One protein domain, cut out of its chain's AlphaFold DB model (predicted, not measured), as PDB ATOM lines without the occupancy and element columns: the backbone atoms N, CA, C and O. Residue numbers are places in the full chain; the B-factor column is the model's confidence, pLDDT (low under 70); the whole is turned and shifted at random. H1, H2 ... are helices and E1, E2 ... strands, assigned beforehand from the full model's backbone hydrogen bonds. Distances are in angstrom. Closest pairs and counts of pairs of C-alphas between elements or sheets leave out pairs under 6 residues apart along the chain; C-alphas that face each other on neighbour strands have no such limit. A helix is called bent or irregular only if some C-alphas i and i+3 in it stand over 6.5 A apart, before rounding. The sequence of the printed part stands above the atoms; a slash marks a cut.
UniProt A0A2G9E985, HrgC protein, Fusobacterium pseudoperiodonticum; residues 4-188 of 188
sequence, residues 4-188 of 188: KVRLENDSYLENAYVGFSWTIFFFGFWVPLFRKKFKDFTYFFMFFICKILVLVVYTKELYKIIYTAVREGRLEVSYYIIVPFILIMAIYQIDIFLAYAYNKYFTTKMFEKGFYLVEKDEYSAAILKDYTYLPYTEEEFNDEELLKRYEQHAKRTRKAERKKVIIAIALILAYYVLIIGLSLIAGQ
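Overview. This is residues 4 to 188 of the 188 residues of the protein "HrgC protein" of Fusobacterium pseudoperiodonticum (UniProt A0A2G9E985). A small head, made of the hairpin E1-E2 with H4b and H5 packed on it, has two long arms extending from it: the helical hairpin H3-H4a, with H1 and H2 at its base, and the long single helix H7, separated from that hairpin by an open gap. The printed part has 185 residues, mostly helix, in the order E1 E2 H1 H2 H3 H4 H5 H6 H7; the sheet E1 - E2 is antiparallel. It is a loose rod, radius of gyration of the C-alphas 23.1 A, spanning 77 by 36 by 23 A.

Along the chain. E1 is residues 4 to 8, from C-alpha 4 at (293.170, 114.604, 298.903), and E2 13 to 18. H1 is 22 to 27, H2 30 to 34, H3 38 to 72, 49.8 A long. H4, 79 to 111, was assigned as one helix by its hydrogen bonds but is bent, C-alphas 100 and 103 being 6.9 A apart: arms H4a, 79 to 100, 33.6 A, and H4b, 103 to 111. H5 is 122 to 130, H6 138 to 142, H7 144 to 185, 61.3 A, ending at (291.888, 155.775, 314.620).

Arrangement. In the hairpin E1-E2, N 5 and O 16 are 3.0 A apart, within hydrogen-bond range. The closest C-alphas of E2 and H4b, Tyr 17 and Asn 103, are 5.3 A apart; those of E1 and H5, Val 5 and Ser 124, 4.9 A. H5 touches H7, at Ala 126 and Tyr 150, 4.6 A. H3 and H4a, a helical hairpin, touch at Tyr 58 and Pro 84, 5.4 A, a shallow tilt of 32 degrees, opposite ways. H1 touches H4a, at Ile 24 and Ala 99, 5.1 A; H2 touches H3, at Pro 32 and Phe 41, 4.9 A. H3 and H7 are apart. Every O i to N i+4 pair is within hydrogen-bond range in H1, H2, H3, H4b, H5, H6 and H7; in H4a 16 of 18.

Size, cuts and confidence. The C-alphas farthest apart, Glu 72 and Asn 142, are 78.1 A apart. The printed part has no cut and no long link. Residues 137 to 145 and 169 to 188 stand free; pLDDT is under 70 at residues 186 to 188.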
ATOM      1  N   LYS A   4     292.442 115.836 298.606       94.38
ATOM      2  CA  LYS A   4     293.170 114.604 298.903       94.38
ATOM      3  C   LYS A   4     292.607 113.487 298.043       94.38
ATOM      4  O   LYS A   4     291.392 113.343 297.983       94.38
ATOM      5  N   VAL A   5     293.490 112.715 297.437       95.56
ATOM      6  CA  VAL A   5     293.164 111.467 296.743       95.56
ATOM      7  C   VAL A   5     294.071 110.377 297.297       95.56
ATOM      8  O   VAL A   5     295.156 110.684 297.807       95.56
ATOM      9  N   ARG A   6     293.629 109.125 297.251       95.50
ATOM     10  CA  ARG A   6     294.420 107.998 297.749       95.50
ATOM     11  C   ARG A   6     295.081 107.279 296.591       95.50
ATOM     12  O   ARG A   6     294.431 107.004 295.587       95.50
ATOM     13  N   LEU A   7     296.367 107.007 296.757       96.06
ATOM     14  CA  LEU A   7     297.154 106.178 295.860       96.06
ATOM     15  C   LEU A   7     297.762 105.035 296.663       96.06
ATOM     16  O   LEU A   7     298.115 105.218 297.831       96.06
ATOM     17  N   GLU A   8     297.933 103.889 296.029       95.31
ATOM     18  CA  GLU A   8     298.603 102.737 296.617       95.31
ATOM     19  C   GLU A   8     299.791 102.304 295.769       95.31
ATOM     20  O   GLU A   8     299.876 102.601 294.582       95.31
ATOM     21  N   ASN A   9     300.747 101.648 296.403       92.94
ATOM     22  CA  ASN A   9     301.712 100.796 295.731       92.94
ATOM     23  C   ASN A   9     301.712  99.434 296.437       92.94
ATOM     24  O   ASN A   9     301.018  99.260 297.438       92.94
ATOM     25  N   ASP A  10     302.545  98.502 295.977       86.38
ATOM     26  CA  ASP A  10     302.610  97.124 296.493       86.38
ATOM     27  C   ASP A  10     302.863  97.001 298.010       86.38
ATOM     28  O   ASP A  10     302.810  95.906 298.566       86.38
ATOM     29  N   SER A  11     303.190  98.092 298.708       83.00
ATOM     30  CA  SER A  11     303.524  98.088 300.136       83.00
ATOM     31  C   SER A  11     302.796  99.147 300.975       83.00
ATOM     32  O   SER A  11     302.722  98.993 302.195       83.00
ATOM     33  N   TYR A  12     302.279 100.228 300.383       89.12
ATOM     34  CA  TYR A  12     301.800 101.400 301.119       89.12
ATOM     35  C   TYR A  12     300.592 102.072 300.464       89.12
ATOM     36  O   TYR A  12     300.556 102.290 299.257       89.12
ATOM     37  N   LEU A  13     299.665 102.528 301.310       93.06
ATOM     38  CA  LEU A  13     298.592 103.457 300.957       93.06
ATOM     39  C   LEU A  13     298.992 104.880 301.377       93.06
ATOM     40  O   LEU A  13     299.138 105.168 302.567       93.06
ATOM     41  N   GLU A  14     299.147 105.791 300.417       93.50
ATOM     42  CA  GLU A  14     299.542 107.181 300.659       93.50
ATOM     43  C   GLU A  14     298.527 108.195 300.105       93.50
ATOM     44  O   GLU A  14     297.813 107.972 299.127       93.50
ATOM     45  N   ASN A  15     298.475 109.370 300.740       94.38
ATOM     46  CA  ASN A  15     297.665 110.484 300.253       94.38
ATOM     47  C   ASN A  15     298.445 111.301 299.221       94.38
ATOM     48  O   ASN A  15     299.482 111.888 299.548       94.38
ATOM     49  N   ALA A  16     297.874 111.444 298.030       95.12
ATOM     50  CA  ALA A  16     298.278 112.435 297.048       95.12
ATOM     51  C   ALA A  16     297.388 113.682 297.125       95.12
ATOM     52  O   ALA A  16     296.337 113.703 297.779       95.12
ATOM     53  N   TYR A  17     297.839 114.762 296.488       95.38
ATOM     54  CA  TYR A  17     297.196 116.065 296.607       95.38
ATOM     55  C   TYR A  17     296.983 116.708 295.250       95.38
ATOM     56  O   TYR A  17     297.894 116.791 294.432       95.38
ATOM     57  N   VAL A  18     295.784 117.234 295.044       94.88
ATOM     58  CA  VAL A  18     295.359 117.806 293.769       94.88
ATOM     59  C   VAL A  18     294.829 119.229 293.979       94.88
ATOM     60  O   VAL A  18     294.400 119.599 295.082       94.88
ATOM     61  N   GLY A  19     294.912 120.044 292.925       93.44
ATOM     62  CA  GLY A  19     294.477 121.438 292.920       93.44
ATOM     63  C   GLY A  19     295.409 122.379 293.680       93.44
ATOM     64  O   GLY A  19     296.564 122.048 293.965       93.44
ATOM     65  N   PHE A  20     294.907 123.570 294.011       94.00
ATOM     66  CA  PHE A  20     295.718 124.615 294.639       94.00
ATOM     67  C   PHE A  20     296.129 124.222 296.065       94.00
ATOM     68  O   PHE A  20     295.307 123.866 296.923       94.00
ATOM     69  N   SER A  21     297.423 124.314 296.355       94.44
ATOM     70  CA  SER A  21     297.982 123.987 297.661       94.44
ATOM     71  C   SER A  21     297.888 125.163 298.623       94.44
ATOM     72  O   SER A  21     298.862 125.844 298.927       94.44
ATOM     73  N   TRP A  22     296.703 125.341 299.198       91.69
ATOM     74  CA  TRP A  22     296.478 126.289 300.293       91.69
ATOM     75  C   TRP A  22     297.461 126.125 301.457       91.69
ATOM     76  O   TRP A  22     297.798 127.095 302.119       91.69
ATOM     77  N   THR A  23     297.913 124.899 301.730       92.50
ATOM     78  CA  THR A  23     298.894 124.672 302.791       92.50
ATOM     79  C   THR A  23     300.259 125.239 302.414       92.50
ATOM     80  O   THR A  23     300.907 125.817 303.271       92.50
ATOM     81  N   ILE A  24     300.696 125.109 301.154       94.56
ATOM     82  CA  ILE A  24     301.961 125.713 300.695       94.56
ATOM     83  C   ILE A  24     301.843 127.233 300.711       94.56
ATOM     84  O   ILE A  24     302.755 127.894 301.183       94.56
ATOM     85  N   PHE A  25     300.703 127.772 300.269       92.69
ATOM     86  CA  PHE A  25     300.473 129.214 300.253       92.69
ATOM     87  C   PHE A  25     300.633 129.856 301.641       92.69
ATOM     88  O   PHE A  25     301.288 130.883 301.760       92.69
ATOM     89  N   PHE A  26     300.091 129.234 302.697       88.38
ATOM     90  CA  PHE A  26     300.158 129.793 304.055       88.38
ATOM     91  C   PHE A  26     301.371 129.337 304.878       88.38
ATOM     92  O   PHE A  26     301.885 130.113 305.676       88.38
ATOM     93  N   PHE A  27     301.827 128.091 304.719       90.62
ATOM     94  CA  PHE A  27     302.872 127.502 305.570       90.62
ATOM     95  C   PHE A  27     304.211 127.291 304.850       90.62
ATOM     96  O   PHE A  27     305.193 126.915 305.487       90.62
ATOM     97  N   GLY A  28     304.282 127.511 303.535       91.50
ATOM     98  CA  GLY A  28     305.521 127.458 302.760       91.50
ATOM     99  C   GLY A  28     306.328 126.175 302.980       91.50
ATOM    100  O   GLY A  28     305.846 125.062 302.746       91.50
ATOM    101  N   PHE A  29     307.571 126.341 303.440       91.00
ATOM    102  CA  PHE A  29     308.560 125.271 303.590       91.00
ATOM    103  C   PHE A  29     308.203 124.210 304.643       91.00
ATOM    104  O   PHE A  29     308.725 123.100 304.575       91.00
ATOM    105  N   TRP A  30     307.287 124.489 305.574       92.75
ATOM    106  CA  TRP A  30     306.835 123.490 306.550       92.75
ATOM    107  C   TRP A  30     306.092 122.323 305.891       92.75
ATOM    108  O   TRP A  30     306.124 121.195 306.379       92.75
ATOM    109  N   VAL A  31     305.427 122.559 304.756       93.38
ATOM    110  CA  VAL A  31     304.580 121.539 304.127       93.38
ATOM    111  C   VAL A  31     305.380 120.348 303.597       93.38
ATOM    112  O   VAL A  31     305.001 119.219 303.921       93.38
ATOM    113  N   PRO A  32     306.471 120.531 302.826       94.50
ATOM    114  CA  PRO A  32     307.335 119.412 302.466       94.50
ATOM    115  C   PRO A  32     307.858 118.615 303.671       94.50
ATOM    116  O   PRO A  32     307.929 117.387 303.594       94.50
ATOM    117  N   LEU A  33     308.151 119.279 304.798       93.62
ATOM    118  CA  LEU A  33     308.604 118.617 306.027       93.62
ATOM    119  C   LEU A  33     307.529 117.681 306.593       93.62
ATOM    120  O   LEU A  33     307.802 116.505 306.828       93.62
ATOM    121  N   PHE A  34     306.283 118.152 306.724       90.88
ATOM    122  CA  PHE A  34     305.162 117.319 307.186       90.88
ATOM    123  C   PHE A  34     304.839 116.163 306.234       90.88
ATOM    124  O   PHE A  34     304.346 115.123 306.663       90.88
ATOM    125  N   ARG A  35     305.150 116.315 304.943       90.88
ATOM    126  CA  ARG A  35     305.031 115.251 303.934       90.88
ATOM    127  C   ARG A  35     306.268 114.346 303.858       90.88
ATOM    128  O   ARG A  35     306.344 113.513 302.955       90.88
ATOM    129  N   LYS A  36     307.235 114.509 304.771       91.75
ATOM    130  CA  LYS A  36     308.507 113.766 304.819       91.75
ATOM    131  C   LYS A  36     309.305 113.851 303.506       91.75
ATOM    132  O   LYS A  36     310.036 112.930 303.147       91.75
ATOM    133  N   LYS A  37     309.173 114.952 302.761       92.56
ATOM    134  CA  LYS A  37     309.936 115.225 301.533       92.56
ATOM    135  C   LYS A  37     311.095 116.162 301.863       92.56
ATOM    136  O   LYS A  37     311.045 117.358 301.593       92.56
ATOM    137  N   PHE A  38     312.148 115.602 302.458       93.44
ATOM    138  CA  PHE A  38     313.300 116.374 302.940       93.44
ATOM    139  C   PHE A  38     314.017 117.164 301.841       93.44
ATOM    140  O   PHE A  38     314.404 118.302 302.072       93.44
ATOM    141  N   LYS A  39     314.147 116.605 300.632       93.56
ATOM    142  CA  LYS A  39     314.771 117.315 299.503       93.56
ATOM    143  C   LYS A  39     314.006 118.597 299.144       93.56
ATOM    144  O   LYS A  39     314.603 119.665 299.056       93.56
ATOM    145  N   ASP A  40     312.689 118.492 298.992       94.81
ATOM    146  CA  ASP A  40     311.805 119.631 298.716       94.81
ATOM    147  C   ASP A  40     311.828 120.646 299.867       94.81
ATOM    148  O   ASP A  40     311.889 121.853 299.630       94.81
ATOM    149  N   PHE A  41     311.819 120.152 301.112       96.00
ATOM    150  CA  PHE A  41     311.959 120.976 302.312       96.00
ATOM    151  C   PHE A  41     313.227 121.823 302.249       96.00
ATOM    152  O   PHE A  41     313.135 123.029 302.441       96.00
ATOM    153  N   THR A  42     314.381 121.239 301.915       95.12
ATOM    154  CA  THR A  42     315.650 121.974 301.839       95.12
ATOM    155  C   THR A  42     315.587 123.118 300.828       95.12
ATOM    156  O   THR A  42     315.991 124.235 301.152       95.12
ATOM    157  N   TYR A  43     315.026 122.890 299.634       93.44
ATOM    158  CA  TYR A  43     314.873 123.954 298.633       93.44
ATOM    159  C   TYR A  43     313.950 125.075 299.118       93.44
ATOM    160  O   TYR A  43     314.275 126.256 298.991       93.44
ATOM    161  N   PHE A  44     312.807 124.717 299.705       94.75
ATOM    162  CA  PHE A  44     311.835 125.697 300.180       94.75
ATOM    163  C   PHE A  44     312.364 126.461 301.398       94.75
ATOM    164  O   PHE A  44     312.099 127.653 301.540       94.75
ATOM    165  N   PHE A  45     313.129 125.795 302.260       95.62
ATOM    166  CA  PHE A  45     313.765 126.400 303.421       95.62
ATOM    167  C   PHE A  45     314.853 127.390 303.000       95.62
ATOM    168  O   PHE A  45     314.875 128.511 303.497       95.62
ATOM    169  N   MET A  46     315.691 127.041 302.018       95.44
ATOM    170  CA  MET A  46     316.674 127.975 301.460       95.44
ATOM    171  C   MET A  46     315.995 129.219 300.872       95.44
ATOM    172  O   MET A  46     316.399 130.341 301.170       95.44
ATOM    173  N   PHE A  47     314.912 129.033 300.109       93.50
ATOM    174  CA  PHE A  47     314.117 130.150 299.601       93.50
ATOM    175  C   PHE A  47     313.528 130.997 300.739       93.50
ATOM    176  O   PHE A  47     313.568 132.222 300.670       93.50
ATOM    177  N   PHE A  48     313.043 130.373 301.816       94.69
ATOM    178  CA  PHE A  48     312.542 131.073 302.999       94.69
ATOM    179  C   PHE A  48     313.616 131.931 303.685       94.69
ATOM    180  O   PHE A  48     313.331 133.080 304.020       94.69
ATOM    181  N   ILE A  49     314.852 131.438 303.826       95.88
ATOM    182  CA  ILE A  49     315.966 132.240 304.360       95.88
ATOM    183  C   ILE A  49     316.198 133.489 303.502       95.88
ATOM    184  O   ILE A  49     316.306 134.586 304.050       95.88
ATOM    185  N   CYS A  50     316.181 133.365 302.170       93.31
ATOM    186  CA  CYS A  50     316.292 134.524 301.279       93.31
ATOM    187  C   CYS A  50     315.192 135.566 301.541       93.31
ATOM    188  O   CYS A  50     315.479 136.761 301.568       93.31
ATOM    189  N   LYS A  51     313.948 135.137 301.795       94.12
ATOM    190  CA  LYS A  51     312.854 136.062 302.136       94.12
ATOM    191  C   LYS A  51     313.110 136.805 303.438       94.12
ATOM    192  O   LYS A  51     312.868 138.006 303.497       94.12
ATOM    193  N   ILE A  52     313.597 136.108 304.467       95.75
ATOM    194  CA  ILE A  52     313.924 136.729 305.756       95.75
ATOM    195  C   ILE A  52     315.014 137.783 305.574       95.75
ATOM    196  O   ILE A  52     314.881 138.879 306.106       95.75
ATOM    197  N   LEU A  53     316.044 137.501 304.775       96.12
ATOM    198  CA  LEU A  53     317.092 138.480 304.478       96.12
ATOM    199  C   LEU A  53     316.528 139.729 303.788       96.12
ATOM    200  O   LEU A  53     316.807 140.844 304.225       96.12
ATOM    201  N   VAL A  54     315.689 139.555 302.760       95.94
ATOM    202  CA  VAL A  54     315.021 140.677 302.078       95.94
ATOM    203  C   VAL A  54     314.146 141.471 303.051       95.94
ATOM    204  O   VAL A  54     314.186 142.701 303.044       95.94
ATOM    205  N   LEU A  55     313.398 140.787 303.921       95.62
ATOM    206  CA  LEU A  55     312.546 141.424 304.922       95.62
ATOM    207  C   LEU A  55     313.365 142.232 305.934       95.62
ATOM    208  O   LEU A  55     313.005 143.369 306.213       95.62
ATOM    209  N   VAL A  56     314.480 141.693 306.438       96.44
ATOM    210  CA  VAL A  56     315.373 142.404 307.367       96.44
ATOM    211  C   VAL A  56     315.896 143.693 306.733       96.44
ATOM    212  O   VAL A  56     315.840 144.752 307.363       96.44
ATOM    213  N   VAL A  57     316.346 143.628 305.474       94.94
ATOM    214  CA  VAL A  57     316.795 144.812 304.726       94.94
ATOM    215  C   VAL A  57     315.655 145.818 304.579       94.94
ATOM    216  O   VAL A  57     315.837 146.989 304.903       94.94
ATOM    217  N   TYR A  58     314.462 145.369 304.182       95.12
ATOM    218  CA  TYR A  58     313.285 146.229 304.066       95.12
ATOM    219  C   TYR A  58     312.941 146.928 305.390       95.12
ATOM    220  O   TYR A  58     312.774 148.146 305.426       95.12
ATOM    221  N   THR A  59     312.888 146.179 306.497       93.50
ATOM    222  CA  THR A  59     312.551 146.724 307.820       93.50
ATOM    223  C   THR A  59     313.602 147.695 308.337       93.50
ATOM    224  O   THR A  59     313.250 148.668 308.998       93.50
ATOM    225  N   LYS A  60     314.881 147.473 308.016       93.88
ATOM    226  CA  LYS A  60     315.970 148.381 308.383       93.88
ATOM    227  C   LYS A  60     315.815 149.733 307.686       93.88
ATOM    228  O   LYS A  60     315.928 150.767 308.344       93.88
ATOM    229  N   GLU A  61     315.530 149.728 306.385       92.69
ATOM    230  CA  GLU A  61     315.296 150.964 305.631       92.69
ATOM    231  C   GLU A  61     314.018 151.674 306.099       92.69
ATOM    232  O   GLU A  61     314.031 152.885 306.311       92.69
ATOM    233  N   LEU A  62     312.939 150.928 306.362       91.75
ATOM    234  CA  LEU A  62     311.698 151.493 306.893       91.75
ATOM    235  C   LEU A  62     311.907 152.135 308.274       91.75
ATOM    236  O   LEU A  62     311.447 153.251 308.513       91.75
ATOM    237  N   TYR A  63     312.643 151.465 309.165       91.75
ATOM    238  CA  TYR A  63     312.984 151.994 310.485       91.75
ATOM    239  C   TYR A  63     313.755 153.310 310.382       91.75
ATOM    240  O   TYR A  63     313.439 154.253 311.102       91.75
ATOM    241  N   LYS A  64     314.727 153.403 309.466       91.00
ATOM    242  CA  LYS A  64     315.492 154.635 309.238       91.00
ATOM    243  C   LYS A  64     314.582 155.798 308.834       91.00
ATOM    244  O   LYS A  64     314.692 156.869 309.420       91.00
ATOM    245  N   ILE A  65     313.663 155.571 307.892       89.56
ATOM    246  CA  ILE A  65     312.711 156.595 307.429       89.56
ATOM    247  C   ILE A  65     311.812 157.061 308.580       89.56
ATOM    248  O   ILE A  65     311.671 158.262 308.800       89.56
ATOM    249  N   ILE A  66     311.235 156.122 309.338       89.44
ATOM    250  CA  ILE A  66     310.358 156.436 310.476       89.44
ATOM    251  C   ILE A  66     311.124 157.215 311.545       89.44
ATOM    252  O   ILE A  66     310.637 158.226 312.045       89.44
ATOM    253  N   TYR A  67     312.329 156.764 311.884       90.25
ATOM    254  CA  TYR A  67     313.164 157.409 312.885       90.25
ATOM    255  C   TYR A  67     313.489 158.863 312.504       90.25
ATOM    256  O   TYR A  67     313.332 159.749 313.345       90.25
ATOM    257  N   THR A  68     313.879 159.134 311.253       88.44
ATOM    258  CA  THR A  68     314.152 160.504 310.783       88.44
ATOM    259  C   THR A  68     312.877 161.351 310.771       88.44
ATOM    260  O   THR A  68     312.895 162.484 311.249       88.44
ATOM    261  N   ALA A  69     311.747 160.793 310.326       88.81
ATOM    262  CA  ALA A  69     310.467 161.500 310.310       88.81
ATOM    263  C   ALA A  69     309.998 161.901 311.716       88.81
ATOM    264  O   ALA A  69     309.589 163.041 311.923       88.81
ATOM    265  N   VAL A  70     310.093 160.991 312.690       89.81
ATOM    266  CA  VAL A  70     309.640 161.228 314.068       89.81
ATOM    267  C   VAL A  70     310.613 162.114 314.841       89.81
ATOM    268  O   VAL A  70     310.186 163.028 315.541       89.81
ATOM    269  N   ARG A  71     311.920 161.843 314.756       90.19
ATOM    270  CA  ARG A  71     312.916 162.537 315.582       90.19
ATOM    271  C   ARG A  71     313.308 163.892 315.008       90.19
ATOM    272  O   ARG A  71     313.491 164.839 315.764       90.19
ATOM    273  N   GLU A  72     313.469 163.974 313.693       87.56
ATOM    274  CA  GLU A  72     314.000 165.166 313.027       87.56
ATOM    275  C   GLU A  72     312.908 165.988 312.336       87.56
ATOM    276  O   GLU A  72     313.204 167.049 311.793       87.56
ATOM    277  N   GLY A  73     311.657 165.507 312.324       85.94
ATOM    278  CA  GLY A  73     310.544 166.164 311.634       85.94
ATOM    279  C   GLY A  73     310.702 166.194 310.110       85.94
ATOM    280  O   GLY A  73     310.012 166.957 309.436       85.94
ATOM    281  N   ARG A  74     311.627 165.398 309.554       83.25
ATOM    282  CA  ARG A  74     311.965 165.378 308.126       83.25
ATOM    283  C   ARG A  74     311.652 164.023 307.514       83.25
ATOM    284  O   ARG A  74     312.147 162.994 307.964       83.25
ATOM    285  N   LEU A  75     310.851 164.026 306.453       82.75
ATOM    286  CA  LEU A  75     310.526 162.816 305.707       82.75
ATOM    287  C   LEU A  75     311.527 162.640 304.559       82.75
ATOM    288  O   LEU A  75     311.354 163.185 303.473       82.75
ATOM    289  N   GLU A  76     312.591 161.882 304.818       80.69
ATOM    290  CA  GLU A  76     313.630 161.567 303.833       80.69
ATOM    291  C   GLU A  76     313.514 160.098 303.405       80.69
ATOM    292  O   GLU A  76     313.937 159.181 304.112       80.69
ATOM    293  N   VAL A  77     312.916 159.856 302.234       81.69
ATOM    294  CA  VAL A  77     312.782 158.504 301.672       81.69
ATOM    295  C   VAL A  77     314.019 158.167 300.854       81.69
ATOM    296  O   VAL A  77     314.305 158.796 299.837       81.69
ATOM    297  N   SER A  78     314.746 157.136 301.279       82.94
ATOM    298  CA  SER A  78     315.892 156.648 300.522       82.94
ATOM    299  C   SER A  78     315.457 155.790 299.336       82.94
ATOM    300  O   SER A  78     314.662 154.869 299.502       82.94
ATOM    301  N   TYR A  79     316.057 156.006 298.159       84.94
ATOM    302  CA  TYR A  79     315.853 155.147 296.983       84.94
ATOM    303  C   TYR A  79     316.184 153.667 297.265       84.94
ATOM    304  O   TYR A  79     315.613 152.769 296.646       84.94
ATOM    305  N   TYR A  80     317.045 153.387 298.251       87.50
ATOM    306  CA  TYR A  80     317.412 152.025 298.643       87.50
ATOM    307  C   TYR A  80     316.230 151.173 299.130       87.50
ATOM    308  O   TYR A  80     316.320 149.951 299.039       87.50
ATOM    309  N   ILE A  81     315.105 151.764 299.567       91.88
ATOM    310  CA  ILE A  81     313.908 151.000 299.971       91.88
ATOM    311  C   ILE A  81     313.182 150.342 298.787       91.88
ATOM    312  O   ILE A  81     312.467 149.353 298.962       91.88
ATOM    313  N   ILE A  82     313.376 150.853 297.568       91.62
ATOM    314  CA  ILE A  82     312.661 150.388 296.373       91.62
ATOM    315  C   ILE A  82     313.094 148.970 295.994       91.62
ATOM    316  O   ILE A  82     312.258 148.141 295.644       91.62
ATOM    317  N   VAL A  83     314.387 148.662 296.111       92.44
ATOM    318  CA  VAL A  83     314.934 147.340 295.769       92.44
ATOM    319  C   VAL A  83     314.295 146.213 296.597       92.44
ATOM    320  O   VAL A  83     313.701 145.313 295.997       92.44
ATOM    321  N   PRO A  84     314.347 146.223 297.946       94.31
ATOM    322  CA  PRO A  84     313.714 145.178 298.741       94.31
ATOM    323  C   PRO A  84     312.186 145.167 298.584       94.31
ATOM    324  O   PRO A  84     311.596 144.091 298.615       94.31
ATOM    325  N   PHE A  85     311.545 146.315 298.336       93.38
ATOM    326  CA  PHE A  85     310.112 146.364 298.035       93.38
ATOM    327  C   PHE A  85     309.757 145.573 296.765       93.38
ATOM    328  O   PHE A  85     308.883 144.707 296.803       93.38
ATOM    329  N   ILE A  86     310.470 145.803 295.657       94.50
ATOM    330  CA  ILE A  86     310.265 145.064 294.400       94.50
ATOM    331  C   ILE A  86     310.500 143.563 294.613       94.50
ATOM    332  O   ILE A  86     309.715 142.742 294.135       94.50
ATOM    333  N   LEU A  87     311.543 143.195 295.364       95.31
ATOM    334  CA  LEU A  87     311.830 141.795 295.676       95.31
ATOM    335  C   LEU A  87     310.694 141.136 296.467       95.31
ATOM    336  O   LEU A  87     310.307 140.018 296.135       95.31
ATOM    337  N   ILE A  88     310.121 141.813 297.466       94.62
ATOM    338  CA  ILE A  88     308.971 141.303 298.230       94.62
ATOM    339  C   ILE A  88     307.765 141.074 297.311       94.62
ATOM    340  O   ILE A  88     307.131 140.019 297.382       94.62
ATOM    341  N   MET A  89     307.478 142.017 296.409       93.44
ATOM    342  CA  MET A  89     306.375 141.888 295.451       93.44
ATOM    343  C   MET A  89     306.570 140.693 294.507       93.44
ATOM    344  O   MET A  89     305.628 139.934 294.268       93.44
ATOM    345  N   ALA A  90     307.795 140.475 294.020       94.44
ATOM    346  CA  ALA A  90     308.130 139.319 293.191       94.44
ATOM    347  C   ALA A  90     308.029 137.996 293.973       94.44
ATOM    348  O   ALA A  90     307.455 137.021 293.486       94.44
ATOM    349  N   ILE A  91     308.532 137.963 295.212       93.69
ATOM    350  CA  ILE A  91     308.458 136.796 296.104       93.69
ATOM    351  C   ILE A  91     307.005 136.355 296.315       93.69
ATOM    352  O   ILE A  91     306.715 135.160 296.254       93.69
ATOM    353  N   TYR A  92     306.084 137.300 296.513       90.75
ATOM    354  CA  TYR A  92     304.671 136.986 296.723       90.75
ATOM    355  C   TYR A  92     304.040 136.270 295.517       90.75
ATOM    356  O   TYR A  92     303.286 135.309 295.679       90.75
ATOM    357  N   GLN A  93     304.389 136.677 294.292       92.25
ATOM    358  CA  GLN A  93     303.933 135.996 293.074       92.25
ATOM    359  C   GLN A  93     304.500 134.573 292.967       92.25
ATOM    360  O   GLN A  93     303.776 133.645 292.595       92.25
ATOM    361  N   ILE A  94     305.769 134.385 293.342       93.06
ATOM    362  CA  ILE A  94     306.411 133.064 293.377       93.06
ATOM    363  C   ILE A  94     305.686 132.137 294.360       93.06
ATOM    364  O   ILE A  94     305.469 130.970 294.041       93.06
ATOM    365  N   ASP A  95     305.240 132.633 295.515       92.75
ATOM    366  CA  ASP A  95     304.505 131.820 296.494       92.75
ATOM    367  C   ASP A  95     303.156 131.320 295.973       92.75
ATOM    368  O   ASP A  95     302.801 130.153 296.175       92.75
ATOM    369  N   ILE A  96     302.423 132.170 295.249       93.00
ATOM    370  CA  ILE A  96     301.179 131.774 294.578       93.00
ATOM    371  C   ILE A  96     301.470 130.690 293.535       93.00
ATOM    372  O   ILE A  96     300.773 129.671 293.486       93.00
ATOM    373  N   PHE A  97     302.519 130.879 292.729       94.56
ATOM    374  CA  PHE A  97     302.933 129.895 291.732       94.56
ATOM    375  C   PHE A  97     303.320 128.557 292.373       94.56
ATOM    376  O   PHE A  97     302.836 127.510 291.944       94.56
ATOM    377  N   LEU A  98     304.131 128.567 293.436       94.62
ATOM    378  CA  LEU A  98     304.521 127.358 294.164       94.62
ATOM    379  C   LEU A  98     303.301 126.640 294.746       94.62
ATOM    380  O   LEU A  98     303.208 125.416 294.653       94.62
ATOM    381  N   ALA A  99     302.333 127.373 295.295       94.69
ATOM    382  CA  ALA A  99     301.099 126.785 295.798       94.69
ATOM    383  C   ALA A  99     300.273 126.115 294.687       94.69
ATOM    384  O   ALA A  99     299.692 125.051 294.914       94.69
ATOM    385  N   TYR A 100     300.250 126.684 293.483       93.25
ATOM    386  CA  TYR A 100     299.605 126.071 292.323       93.25
ATOM    387  C   TYR A 100     300.363 124.831 291.817       93.25
ATOM    388  O   TYR A 100     299.762 123.784 291.578       93.25
ATOM    389  N   ALA A 101     301.688 124.921 291.694       94.69
ATOM    390  CA  ALA A 101     302.512 123.899 291.055       94.69
ATOM    391  C   ALA A 101     302.854 122.709 291.968       94.69
ATOM    392  O   ALA A 101     302.959 121.578 291.491       94.69
ATOM    393  N   TYR A 102     303.019 122.924 293.278       95.56
ATOM    394  CA  TYR A 102     303.610 121.919 294.168       95.56
ATOM    395  C   TYR A 102     302.779 120.640 294.291       95.56
ATOM    396  O   TYR A 102     303.337 119.549 294.318       95.56
ATOM    397  N   ASN A 103     301.447 120.740 294.344       95.62
ATOM    398  CA  ASN A 103     300.597 119.547 294.395       95.62
ATOM    399  C   ASN A 103     300.715 118.714 293.113       95.62
ATOM    400  O   ASN A 103     300.798 117.492 293.200       95.62
ATOM    401  N   LYS A 104     300.808 119.373 291.950       95.56
ATOM    402  CA  LYS A 104     301.042 118.695 290.672       95.56
ATOM    403  C   LYS A 104     302.386 117.992 290.655       95.56
ATOM    404  O   LYS A 104     302.429 116.790 290.430       95.56
ATOM    405  N   TYR A 105     303.452 118.712 290.997       95.69
ATOM    406  CA  TYR A 105     304.787 118.137 291.146       95.69
ATOM    407  C   TYR A 105     304.796 116.917 292.083       95.69
ATOM    408  O   TYR A 105     305.285 115.851 291.717       95.69
ATOM    409  N   PHE A 106     304.214 117.063 293.275       95.38
ATOM    410  CA  PHE A 106     304.184 116.023 294.298       95.38
ATOM    411  C   PHE A 106     303.454 114.766 293.819       95.38
ATOM    412  O   PHE A 106     303.980 113.665 293.955       95.38
ATOM    413  N   THR A 107     302.261 114.931 293.250       96.38
ATOM    414  CA  THR A 107     301.413 113.816 292.813       96.38
ATOM    415  C   THR A 107     301.995 113.120 291.585       96.38
ATOM    416  O   THR A 107     302.065 111.896 291.563       96.38
ATOM    417  N   THR A 108     302.541 113.863 290.615       96.06
ATOM    418  CA  THR A 108     303.281 113.272 289.487       96.06
ATOM    419  C   THR A 108     304.480 112.447 289.967       96.06
ATOM    420  O   THR A 108     304.662 111.315 289.528       96.06
ATOM    421  N   LYS A 109     305.242 112.945 290.952       95.12
ATOM    422  CA  LYS A 109     306.354 112.199 291.562       95.12
ATOM    423  C   LYS A 109     305.923 110.935 292.308       95.12
ATOM    424  O   LYS A 109     306.780 110.097 292.569       95.12
ATOM    425  N   MET A 110     304.655 110.795 292.697       95.44
ATOM    426  CA  MET A 110     304.148 109.538 293.256       95.44
ATOM    427  C   MET A 110     303.932 108.502 292.153       95.44
ATOM    428  O   MET A 110     304.414 107.383 292.299       95.44
ATOM    429  N   PHE A 111     303.322 108.885 291.028       95.69
ATOM    430  CA  PHE A 111     303.171 107.989 289.875       95.69
ATOM    431  C   PHE A 111     304.528 107.506 289.344       95.69
ATOM    432  O   PHE A 111     304.719 106.314 289.133       95.69
ATOM    433  N   GLU A 112     305.520 108.396 289.246       95.06
ATOM    434  CA  GLU A 112     306.896 108.023 288.868       95.06
ATOM    435  C   GLU A 112     307.555 107.020 289.836       95.06
ATOM    436  O   GLU A 112     308.505 106.337 289.467       95.06
ATOM    437  N   LYS A 113     307.079 106.938 291.084       93.88
ATOM    438  CA  LYS A 113     307.559 105.989 292.101       93.88
ATOM    439  C   LYS A 113     306.763 104.682 292.131       93.88
ATOM    440  O   LYS A 113     306.973 103.890 293.045       93.88
ATOM    441  N   GLY A 114     305.856 104.473 291.179       95.25
ATOM    442  CA  GLY A 114     305.041 103.262 291.081       95.25
ATOM    443  C   GLY A 114     303.774 103.274 291.934       95.25
ATOM    444  O   GLY A 114     303.179 102.222 292.130       95.25
ATOM    445  N   PHE A 115     303.346 104.431 292.449       96.44
ATOM    446  CA  PHE A 115     302.009 104.536 293.032       96.44
ATOM    447  C   PHE A 115     300.955 104.569 291.923       96.44
ATOM    448  O   PHE A 115     301.127 105.275 290.931       96.44
ATOM    449  N   TYR A 116     299.846 103.870 292.119       94.81
ATOM    450  CA  TYR A 116     298.704 103.812 291.218       94.81
ATOM    451  C   TYR A 116     297.394 104.071 291.972       94.81
ATOM    452  O   TYR A 116     297.363 104.272 293.189       94.81
ATOM    453  N   LEU A 117     296.309 104.193 291.212       94.88
ATOM    454  CA  LEU A 117     294.978 104.433 291.753       94.88
ATOM    455  C   LEU A 117     294.507 103.210 292.551       94.88
ATOM    456  O   LEU A 117     294.559 102.102 292.035       94.88
ATOM    457  N   VAL A 118     293.979 103.439 293.755       92.44
ATOM    458  CA  VAL A 118     293.363 102.377 294.564       92.44
ATOM    459  C   VAL A 118     292.187 101.751 293.820       92.44
ATOM    460  O   VAL A 118     291.315 102.471 293.318       92.44
ATOM    461  N   GLU A 119     292.133 100.420 293.783       86.31
ATOM    462  CA  GLU A 119     291.049  99.706 293.108       86.31
ATOM    463  C   GLU A 119     289.673 100.146 293.651       86.31
ATOM    464  O   GLU A 119     289.459 100.256 294.861       86.31
ATOM    465  N   LYS A 120     288.721 100.412 292.745       87.31
ATOM    466  CA  LYS A 120     287.341 100.845 293.058       87.31
ATOM    467  C   LYS A 120     287.212 102.201 293.779       87.31
ATOM    468  O   LYS A 120     286.120 102.544 294.231       87.31
ATOM    469  N   ASP A 121     288.266 103.022 293.860       94.38
ATOM    470  CA  ASP A 121     288.158 104.405 294.353       94.38
ATOM    471  C   ASP A 121     287.686 105.357 293.235       94.38
ATOM    472  O   ASP A 121     288.468 106.123 292.660       94.38
ATOM    473  N   GLU A 122     286.380 105.317 292.935       95.19
ATOM    474  CA  GLU A 122     285.742 106.170 291.914       95.19
ATOM    475  C   GLU A 122     286.000 107.665 292.161       95.19
ATOM    476  O   GLU A 122     286.191 108.440 291.222       95.19
ATOM    477  N   TYR A 123     286.043 108.088 293.429       96.06
ATOM    478  CA  TYR A 123     286.302 109.479 293.784       96.06
ATOM    479  C   TYR A 123     287.717 109.897 293.380       96.06
ATOM    480  O   TYR A 123     287.887 110.886 292.665       96.06
ATOM    481  N   SER A 124     288.737 109.157 293.819       96.62
ATOM    482  CA  SER A 124     290.131 109.457 293.483       96.62
ATOM    483  C   SER A 124     290.351 109.397 291.967       96.62
ATOM    484  O   SER A 124     291.023 110.276 291.423       96.62
ATOM    485  N   ALA A 125     289.713 108.444 291.276       96.62
ATOM    486  CA  ALA A 125     289.749 108.313 289.821       96.62
ATOM    487  C   ALA A 125     289.199 109.562 289.122       96.62
ATOM    488  O   ALA A 125     289.889 110.170 288.300       96.62
ATOM    489  N   ALA A 126     287.988 109.985 289.501       96.75
ATOM    490  CA  ALA A 126     287.321 111.157 288.948       96.75
ATOM    491  C   ALA A 126     288.165 112.425 289.111       96.75
ATOM    492  O   ALA A 126     288.331 113.201 288.171       96.75
ATOM    493  N   ILE A 127     288.734 112.637 290.304       97.19
ATOM    494  CA  ILE A 127     289.546 113.825 290.586       97.19
ATOM    495  C   ILE A 127     290.870 113.794 289.820       97.19
ATOM    496  O   ILE A 127     291.276 114.810 289.261       97.19
ATOM    497  N   LEU A 128     291.564 112.659 289.771       96.69
ATOM    498  CA  LEU A 128     292.831 112.566 289.044       96.69
ATOM    499  C   LEU A 128     292.640 112.788 287.538       96.69
ATOM    500  O   LEU A 128     293.482 113.439 286.918       96.69
ATOM    501  N   LYS A 129     291.521 112.330 286.969       95.88
ATOM    502  CA  LYS A 129     291.167 112.551 285.560       95.88
ATOM    503  C   LYS A 129     290.741 113.990 285.275       95.88
ATOM    504  O   LYS A 129     291.240 114.588 284.327       95.88
ATOM    505  N   ASP A 130     289.919 114.598 286.132       96.00
ATOM    506  CA  ASP A 130     289.508 116.010 285.998       96.00
ATOM    507  C   ASP A 130     290.698 116.986 286.023       96.00
ATOM    508  O   ASP A 130     290.686 118.020 285.357       96.00
ATOM    509  N   TYR A 131     291.758 116.662 286.769       94.69
ATOM    510  CA  TYR A 131     293.003 117.443 286.784       94.69
ATOM    511  C   TYR A 131     294.081 116.889 285.846       94.69
ATOM    512  O   TYR A 131     295.249 117.265 285.976       94.69
ATOM    513  N   THR A 132     293.698 116.017 284.913       94.62
ATOM    514  CA  THR A 132     294.541 115.502 283.828       94.62
ATOM    515  C   THR A 132     295.836 114.833 284.306       94.62
ATOM    516  O   THR A 132     296.889 115.007 283.696       94.62
ATOM    517  N   TYR A 133     295.794 114.113 285.429       95.00
ATOM    518  CA  TYR A 133     296.898 113.240 285.849       95.00
ATOM    519  C   TYR A 133     296.814 111.870 285.186       95.00
ATOM    520  O   TYR A 133     297.847 111.265 284.926       95.00
ATOM    521  N   LEU A 134     295.592 111.397 284.931       94.69
ATOM    522  CA  LEU A 134     295.308 110.110 284.310       94.69
ATOM    523  C   LEU A 134     294.346 110.308 283.131       94.69
ATOM    524  O   LEU A 134     293.451 111.154 283.230       94.69
ATOM    525  N   PRO A 135     294.510 109.556 282.031       94.88
ATOM    526  CA  PRO A 135     293.519 109.505 280.966       94.88
ATOM    527  C   PRO A 135     292.296 108.670 281.384       94.88
ATOM    528  O   PRO A 135     292.348 107.902 282.347       94.88
ATOM    529  N   TYR A 136     291.202 108.822 280.641       93.94
ATOM    530  CA  TYR A 136     290.074 107.887 280.676       93.94
ATOM    531  C   TYR A 136     290.419 106.658 279.833       93.94
ATOM    532  O   TYR A 136     291.060 106.803 278.789       93.94
ATOM    533  N   THR A 137     290.008 105.468 280.268       93.69
ATOM    534  CA  THR A 137     290.096 104.267 279.422       93.69
ATOM    535  C   THR A 137     288.915 104.210 278.451       93.69
ATOM    536  O   THR A 137     287.896 104.869 278.663       93.69
ATOM    537  N   GLU A 138     289.031 103.423 277.381       94.50
ATOM    538  CA  GLU A 138     287.928 103.234 276.425       94.50
ATOM    539  C   GLU A 138     286.687 102.631 277.096       94.50
ATOM    540  O   GLU A 138     285.569 103.069 276.840       94.50
ATOM    541  N   GLU A 139     286.884 101.677 278.009       92.50
ATOM    542  CA  GLU A 139     285.805 101.068 278.795       92.50
ATOM    543  C   GLU A 139     285.058 102.112 279.633       92.50
ATOM    544  O   GLU A 139     283.832 102.167 279.605       92.50
ATOM    545  N   GLU A 140     285.792 102.991 280.321       92.88
ATOM    546  CA  GLU A 140     285.195 104.065 281.118       92.88
ATOM    547  C   GLU A 140     284.499 105.117 280.260       92.88
ATOM    548  O   GLU A 140     283.521 105.716 280.698       92.88
ATOM    549  N   PHE A 141     285.004 105.371 279.051       92.06
ATOM    550  CA  PHE A 141     284.390 106.322 278.129       92.06
ATOM    551  C   PHE A 141     283.052 105.810 277.581       92.06
ATOM    552  O   PHE A 141     282.149 106.603 277.318       92.06
ATOM    553  N   ASN A 142     282.917 104.491 277.445       94.44
ATOM    554  CA  ASN A 142     281.692 103.838 276.991       94.44
ATOM    555  C   ASN A 142     280.643 103.672 278.111       94.44
ATOM    556  O   ASN A 142     279.482 103.386 277.814       94.44
ATOM    557  N   ASP A 143     281.015 103.872 279.379       96.00
ATOM    558  CA  ASP A 143     280.098 103.844 280.523       96.00
ATOM    559  C   ASP A 143     279.571 105.254 280.850       96.00
ATOM    560  O   ASP A 143     280.146 106.023 281.629       96.00
ATOM    561  N   GLU A 144     278.424 105.606 280.258       95.81
ATOM    562  CA  GLU A 144     277.774 106.902 280.493       95.81
ATOM    563  C   GLU A 144     277.398 107.145 281.963       95.81
ATOM    564  O   GLU A 144     277.370 108.296 282.418       95.81
ATOM    565  N   GLU A 145     277.057 106.095 282.715       96.44
ATOM    566  CA  GLU A 145     276.644 106.237 284.107       96.44
ATOM    567  C   GLU A 145     277.850 106.579 284.985       96.44
ATOM    568  O   GLU A 145     277.793 107.519 285.786       96.44
ATOM    569  N   LEU A 146     278.969 105.881 284.778       95.44
ATOM    570  CA  LEU A 146     280.237 106.162 285.441       95.44
ATOM    571  C   LEU A 146     280.725 107.582 285.145       95.44
ATOM    572  O   LEU A 146     281.084 108.311 286.073       95.44
ATOM    573  N   LEU A 147     280.677 108.023 283.883       95.81
ATOM    574  CA  LEU A 147     281.073 109.385 283.511       95.81
ATOM    575  C   LEU A 147     280.230 110.448 284.225       95.81
ATOM    576  O   LEU A 147     280.782 111.441 284.709       95.81
ATOM    577  N   LYS A 148     278.915 110.234 284.369       96.88
ATOM    578  CA  LYS A 148     278.044 111.137 285.145       96.88
ATOM    579  C   LYS A 148     278.447 111.186 286.618       96.88
ATOM    580  O   LYS A 148     278.495 112.275 287.199       96.88
ATOM    581  N   ARG A 149     278.779 110.041 287.228       97.12
ATOM    582  CA  ARG A 149     279.266 109.992 288.620       97.12
ATOM    583  C   ARG A 149     280.606 110.716 288.766       97.12
ATOM    584  O   ARG A 149     280.754 111.557 289.659       97.12
ATOM    585  N   TYR A 150     281.556 110.478 287.863       96.88
ATOM    586  CA  TYR A 150     282.841 111.181 287.833       96.88
ATOM    587  C   TYR A 150     282.661 112.698 287.705       96.88
ATOM    588  O   TYR A 150     283.225 113.463 288.495       96.88
ATOM    589  N   GLU A 151     281.811 113.146 286.782       96.19
ATOM    590  CA  GLU A 151     281.506 114.562 286.598       96.19
ATOM    591  C   GLU A 151     280.892 115.175 287.868       96.19
ATOM    592  O   GLU A 151     281.259 116.282 288.278       96.19
ATOM    593  N   GLN A 152     279.995 114.455 288.546       97.50
ATOM    594  CA  GLN A 152     279.397 114.903 289.802       97.50
ATOM    595  C   GLN A 152     280.457 115.088 290.902       97.50
ATOM    596  O   GLN A 152     280.449 116.112 291.604       97.50
ATOM    597  N   HIS A 153     281.394 114.146 291.043       96.50
ATOM    598  CA  HIS A 153     282.509 114.248 291.990       96.50
ATOM    599  C   HIS A 153     283.429 115.433 291.673       96.50
ATOM    600  O   HIS A 153     283.758 116.221 292.575       96.50
ATOM    601  N   ALA A 154     283.790 115.611 290.402       95.62
ATOM    602  CA  ALA A 154     284.612 116.719 289.929       95.62
ATOM    603  C   ALA A 154     283.929 118.075 290.175       95.62
ATOM    604  O   ALA A 154     284.491 118.943 290.851       95.62
ATOM    605  N   LYS A 155     282.669 118.242 289.747       96.31
ATOM    606  CA  LYS A 155     281.872 119.468 289.948       96.31
ATOM    607  C   LYS A 155     281.764 119.843 291.422       96.31
ATOM    608  O   LYS A 155     281.990 121.004 291.783       96.31
ATOM    609  N   ARG A 156     281.453 118.877 292.296       96.12
ATOM    610  CA  ARG A 156     281.374 119.107 293.750       96.12
ATOM    611  C   ARG A 156     282.707 119.610 294.299       96.12
ATOM    612  O   ARG A 156     282.735 120.561 295.085       96.12
ATOM    613  N   THR A 157     283.802 119.008 293.855       94.56
ATOM    614  CA  THR A 157     285.153 119.332 294.311       94.56
ATOM    615  C   THR A 157     285.607 120.710 293.822       94.56
ATOM    616  O   THR A 157     286.042 121.536 294.630       94.56
ATOM    617  N   ARG A 158     285.393 121.034 292.540       93.75
ATOM    618  CA  ARG A 158     285.665 122.362 291.965       93.75
ATOM    619  C   ARG A 158     284.854 123.462 292.641       93.75
ATOM    620  O   ARG A 158     285.391 124.530 292.940       93.75
ATOM    621  N   LYS A 159     283.576 123.212 292.949       95.12
ATOM    622  CA  LYS A 159     282.735 124.157 293.704       95.12
ATOM    623  C   LYS A 159     283.313 124.429 295.094       95.12
ATOM    624  O   LYS A 159     283.354 125.583 295.524       95.12
ATOM    625  N   ALA A 160     283.800 123.395 295.778       92.38
ATOM    626  CA  ALA A 160     284.453 123.547 297.075       92.38
ATOM    627  C   ALA A 160     285.769 124.341 296.980       92.38
ATOM    628  O   ALA A 160     286.029 125.177 297.845       92.38
ATOM    629  N   GLU A 161     286.583 124.138 295.940       92.62
ATOM    630  CA  GLU A 161     287.782 124.956 295.707       92.62
ATOM    631  C   GLU A 161     287.453 126.426 295.448       92.62
ATOM    632  O   GLU A 161     288.034 127.295 296.095       92.62
ATOM    633  N   ARG A 162     286.477 126.716 294.577       92.75
ATOM    634  CA  ARG A 162     286.031 128.093 294.307       92.75
ATOM    635  C   ARG A 162     285.571 128.791 295.583       92.75
ATOM    636  O   ARG A 162     285.956 129.930 295.829       92.75
ATOM    637  N   LYS A 163     284.822 128.092 296.444       94.06
ATOM    638  CA  LYS A 163     284.408 128.632 297.747       94.06
ATOM    639  C   LYS A 163     285.613 128.992 298.626       94.06
ATOM    640  O   LYS A 163     285.591 130.042 299.258       94.06
ATOM    641  N   LYS A 164     286.672 128.171 298.645       91.81
ATOM    642  CA  LYS A 164     287.911 128.480 299.389       91.81
ATOM    643  C   LYS A 164     288.597 129.738 298.853       91.81
ATOM    644  O   LYS A 164     289.036 130.552 299.656       91.81
ATOM    645  N   VAL A 165     288.647 129.915 297.529       91.44
ATOM    646  CA  VAL A 165     289.210 131.126 296.901       91.44
ATOM    647  C   VAL A 165     288.424 132.369 297.308       91.44
ATOM    648  O   VAL A 165     289.019 133.340 297.760       91.44
ATOM    649  N   ILE A 166     287.091 132.318 297.221       93.31
ATOM    650  CA  ILE A 166     286.219 133.434 297.616       93.31
ATOM    651  C   ILE A 166     286.441 133.802 299.088       93.31
ATOM    652  O   ILE A 166     286.605 134.975 299.406       93.31
ATOM    653  N   ILE A 167     286.507 132.805 299.977       92.69
ATOM    654  CA  ILE A 167     286.781 133.028 301.403       92.69
ATOM    655  C   ILE A 167     288.155 133.680 301.599       92.69
ATOM    656  O   ILE A 167     288.267 134.629 302.365       92.69
ATOM    657  N   ALA A 168     289.195 133.210 300.906       89.88
ATOM    658  CA  ALA A 168     290.533 133.786 301.030       89.88
ATOM    659  C   ALA A 168     290.578 135.251 300.573       89.88
ATOM    660  O   ALA A 168     291.145 136.084 301.275       89.88
ATOM    661  N   ILE A 169     289.935 135.581 299.448       91.19
ATOM    662  CA  ILE A 169     289.829 136.966 298.966       91.19
ATOM    663  C   ILE A 169     289.075 137.827 299.985       91.19
ATOM    664  O   ILE A 169     289.544 138.909 300.328       91.19
ATOM    665  N   ALA A 170     287.952 137.338 300.514       94.00
ATOM    666  CA  ALA A 170     287.182 138.054 301.527       94.00
ATOM    667  C   ALA A 170     288.007 138.331 302.796       94.00
ATOM    668  O   ALA A 170     287.954 139.437 303.324       94.00
ATOM    669  N   LEU A 171     288.811 137.364 303.252       92.06
ATOM    670  CA  LEU A 171     289.704 137.535 304.403       92.06
ATOM    671  C   LEU A 171     290.816 138.555 304.131       92.06
ATOM    672  O   LEU A 171     291.111 139.368 305.002       92.06
ATOM    673  N   ILE A 172     291.405 138.548 302.932       89.44
ATOM    674  CA  ILE A 172     292.422 139.531 302.530       89.44
ATOM    675  C   ILE A 172     291.825 140.944 302.517       89.44
ATOM    676  O   ILE A 172     292.418 141.868 303.068       89.44
ATOM    677  N   LEU A 173     290.633 141.115 301.941       92.25
ATOM    678  CA  LEU A 173     289.942 142.407 301.922       92.25
ATOM    679  C   LEU A 173     289.580 142.877 303.334       92.25
ATOM    680  O   LEU A 173     289.838 144.027 303.676       92.25
ATOM    681  N   ALA A 174     289.042 141.986 304.170       93.56
ATOM    682  CA  ALA A 174     288.724 142.296 305.560       93.56
ATOM    683  C   ALA A 174     289.971 142.717 306.353       93.56
ATOM    684  O   ALA A 174     289.912 143.672 307.125       93.56
ATOM    685  N   TYR A 175     291.110 142.055 306.123       90.44
ATOM    686  CA  TYR A 175     292.392 142.436 306.712       90.44
ATOM    687  C   TYR A 175     292.813 143.851 306.296       90.44
ATOM    688  O   TYR A 175     293.144 144.661 307.159       90.44
ATOM    689  N   TYR A 176     292.740 144.194 305.006       89.44
ATOM    690  CA  TYR A 176     293.068 145.549 304.552       89.44
ATOM    691  C   TYR A 176     292.134 146.613 305.139       89.44
ATOM    692  O   TYR A 176     292.616 147.651 305.584       89.44
ATOM    693  N   VAL A 177     290.823 146.350 305.201       92.69
ATOM    694  CA  VAL A 177     289.854 147.263 305.835       92.69
ATOM    695  C   VAL A 177     290.193 147.480 307.310       92.69
ATOM    696  O   VAL A 177     290.163 148.615 307.778       92.69
ATOM    697  N   LEU A 178     290.565 146.420 308.030       92.62
ATOM    698  CA  LEU A 178     290.956 146.501 309.437       92.62
ATOM    699  C   LEU A 178     292.228 147.338 309.626       92.62
ATOM    700  O   LEU A 178     292.257 148.205 310.493       92.62
ATOM    701  N   ILE A 179     293.257 147.124 308.801       88.56
ATOM    702  CA  ILE A 179     294.506 147.899 308.859       88.56
ATOM    703  C   ILE A 179     294.250 149.383 308.569       88.56
ATOM    704  O   ILE A 179     294.741 150.243 309.299       88.56
ATOM    705  N   ILE A 180     293.447 149.692 307.546       88.38
ATOM    706  CA  ILE A 180     293.077 151.073 307.212       88.38
ATOM    707  C   ILE A 180     292.280 151.701 308.364       88.38
ATOM    708  O   ILE A 180     292.612 152.798 308.808       88.38
ATOM    709  N   GLY A 181     291.282 150.993 308.899       86.06
ATOM    710  CA  GLY A 181     290.488 151.455 310.037       86.06
ATOM    711  C   GLY A 181     291.342 151.773 311.266       86.06
ATOM    712  O   GLY A 181     291.193 152.841 311.853       86.06
ATOM    713  N   LEU A 182     292.295 150.901 311.614       84.56
ATOM    714  CA  LEU A 182     293.234 151.147 312.712       84.56
ATOM    715  C   LEU A 182     294.131 152.362 312.452       84.56
ATOM    716  O   LEU A 182     294.368 153.141 313.372       84.56
ATOM    717  N   SER A 183     294.602 152.556 311.217       78.06
ATOM    718  CA  SER A 183     295.441 153.712 310.875       78.06
ATOM    719  C   SER A 183     294.704 155.051 310.991       78.06
ATOM    720  O   SER A 183     295.307 156.042 311.390       78.06
ATOM    721  N   LEU A 184     293.396 155.076 310.706       77.94
ATOM    722  CA  LEU A 184     292.556 156.269 310.853       77.94
ATOM    723  C   LEU A 184     292.282 156.606 312.323       77.94
ATOM    724  O   LEU A 184     292.252 157.779 312.674       77.94
ATOM    725  N   ILE A 185     292.108 155.591 313.176       79.25
ATOM    726  CA  ILE A 185     291.888 155.775 314.620       79.25
ATOM    727  C   ILE A 185     293.179 156.211 315.324       79.25
ATOM    728  O   ILE A 185     293.133 157.065 316.195       79.25
ATOM    729  N   ALA A 186     294.333 155.656 314.944       66.50
ATOM    730  CA  ALA A 186     295.626 156.014 315.537       66.50
ATOM    731  C   ALA A 186     296.141 157.411 315.127       66.50
ATOM    732  O   ALA A 186     297.114 157.891 315.704       66.50
ATOM    733  N   GLY A 187     295.534 158.030 314.109       56.62
ATOM    734  CA  GLY A 187     295.839 159.389 313.654       56.62
ATOM    735  C   GLY A 187     294.969 160.489 314.280       56.62
ATOM    736  O   GLY A 187     295.147 161.648 313.908       56.62
ATOM    737  N   GLN A 188     294.032 160.138 315.172       50.66
ATOM    738  CA  GLN A 188     293.236 161.061 315.999       50.66
ATOM    739  C   GLN A 188     293.799 161.130 317.418       50.66
ATOM    740  O   GLN A 188     293.746 162.238 317.996       50.66
TER     741      GLN A 188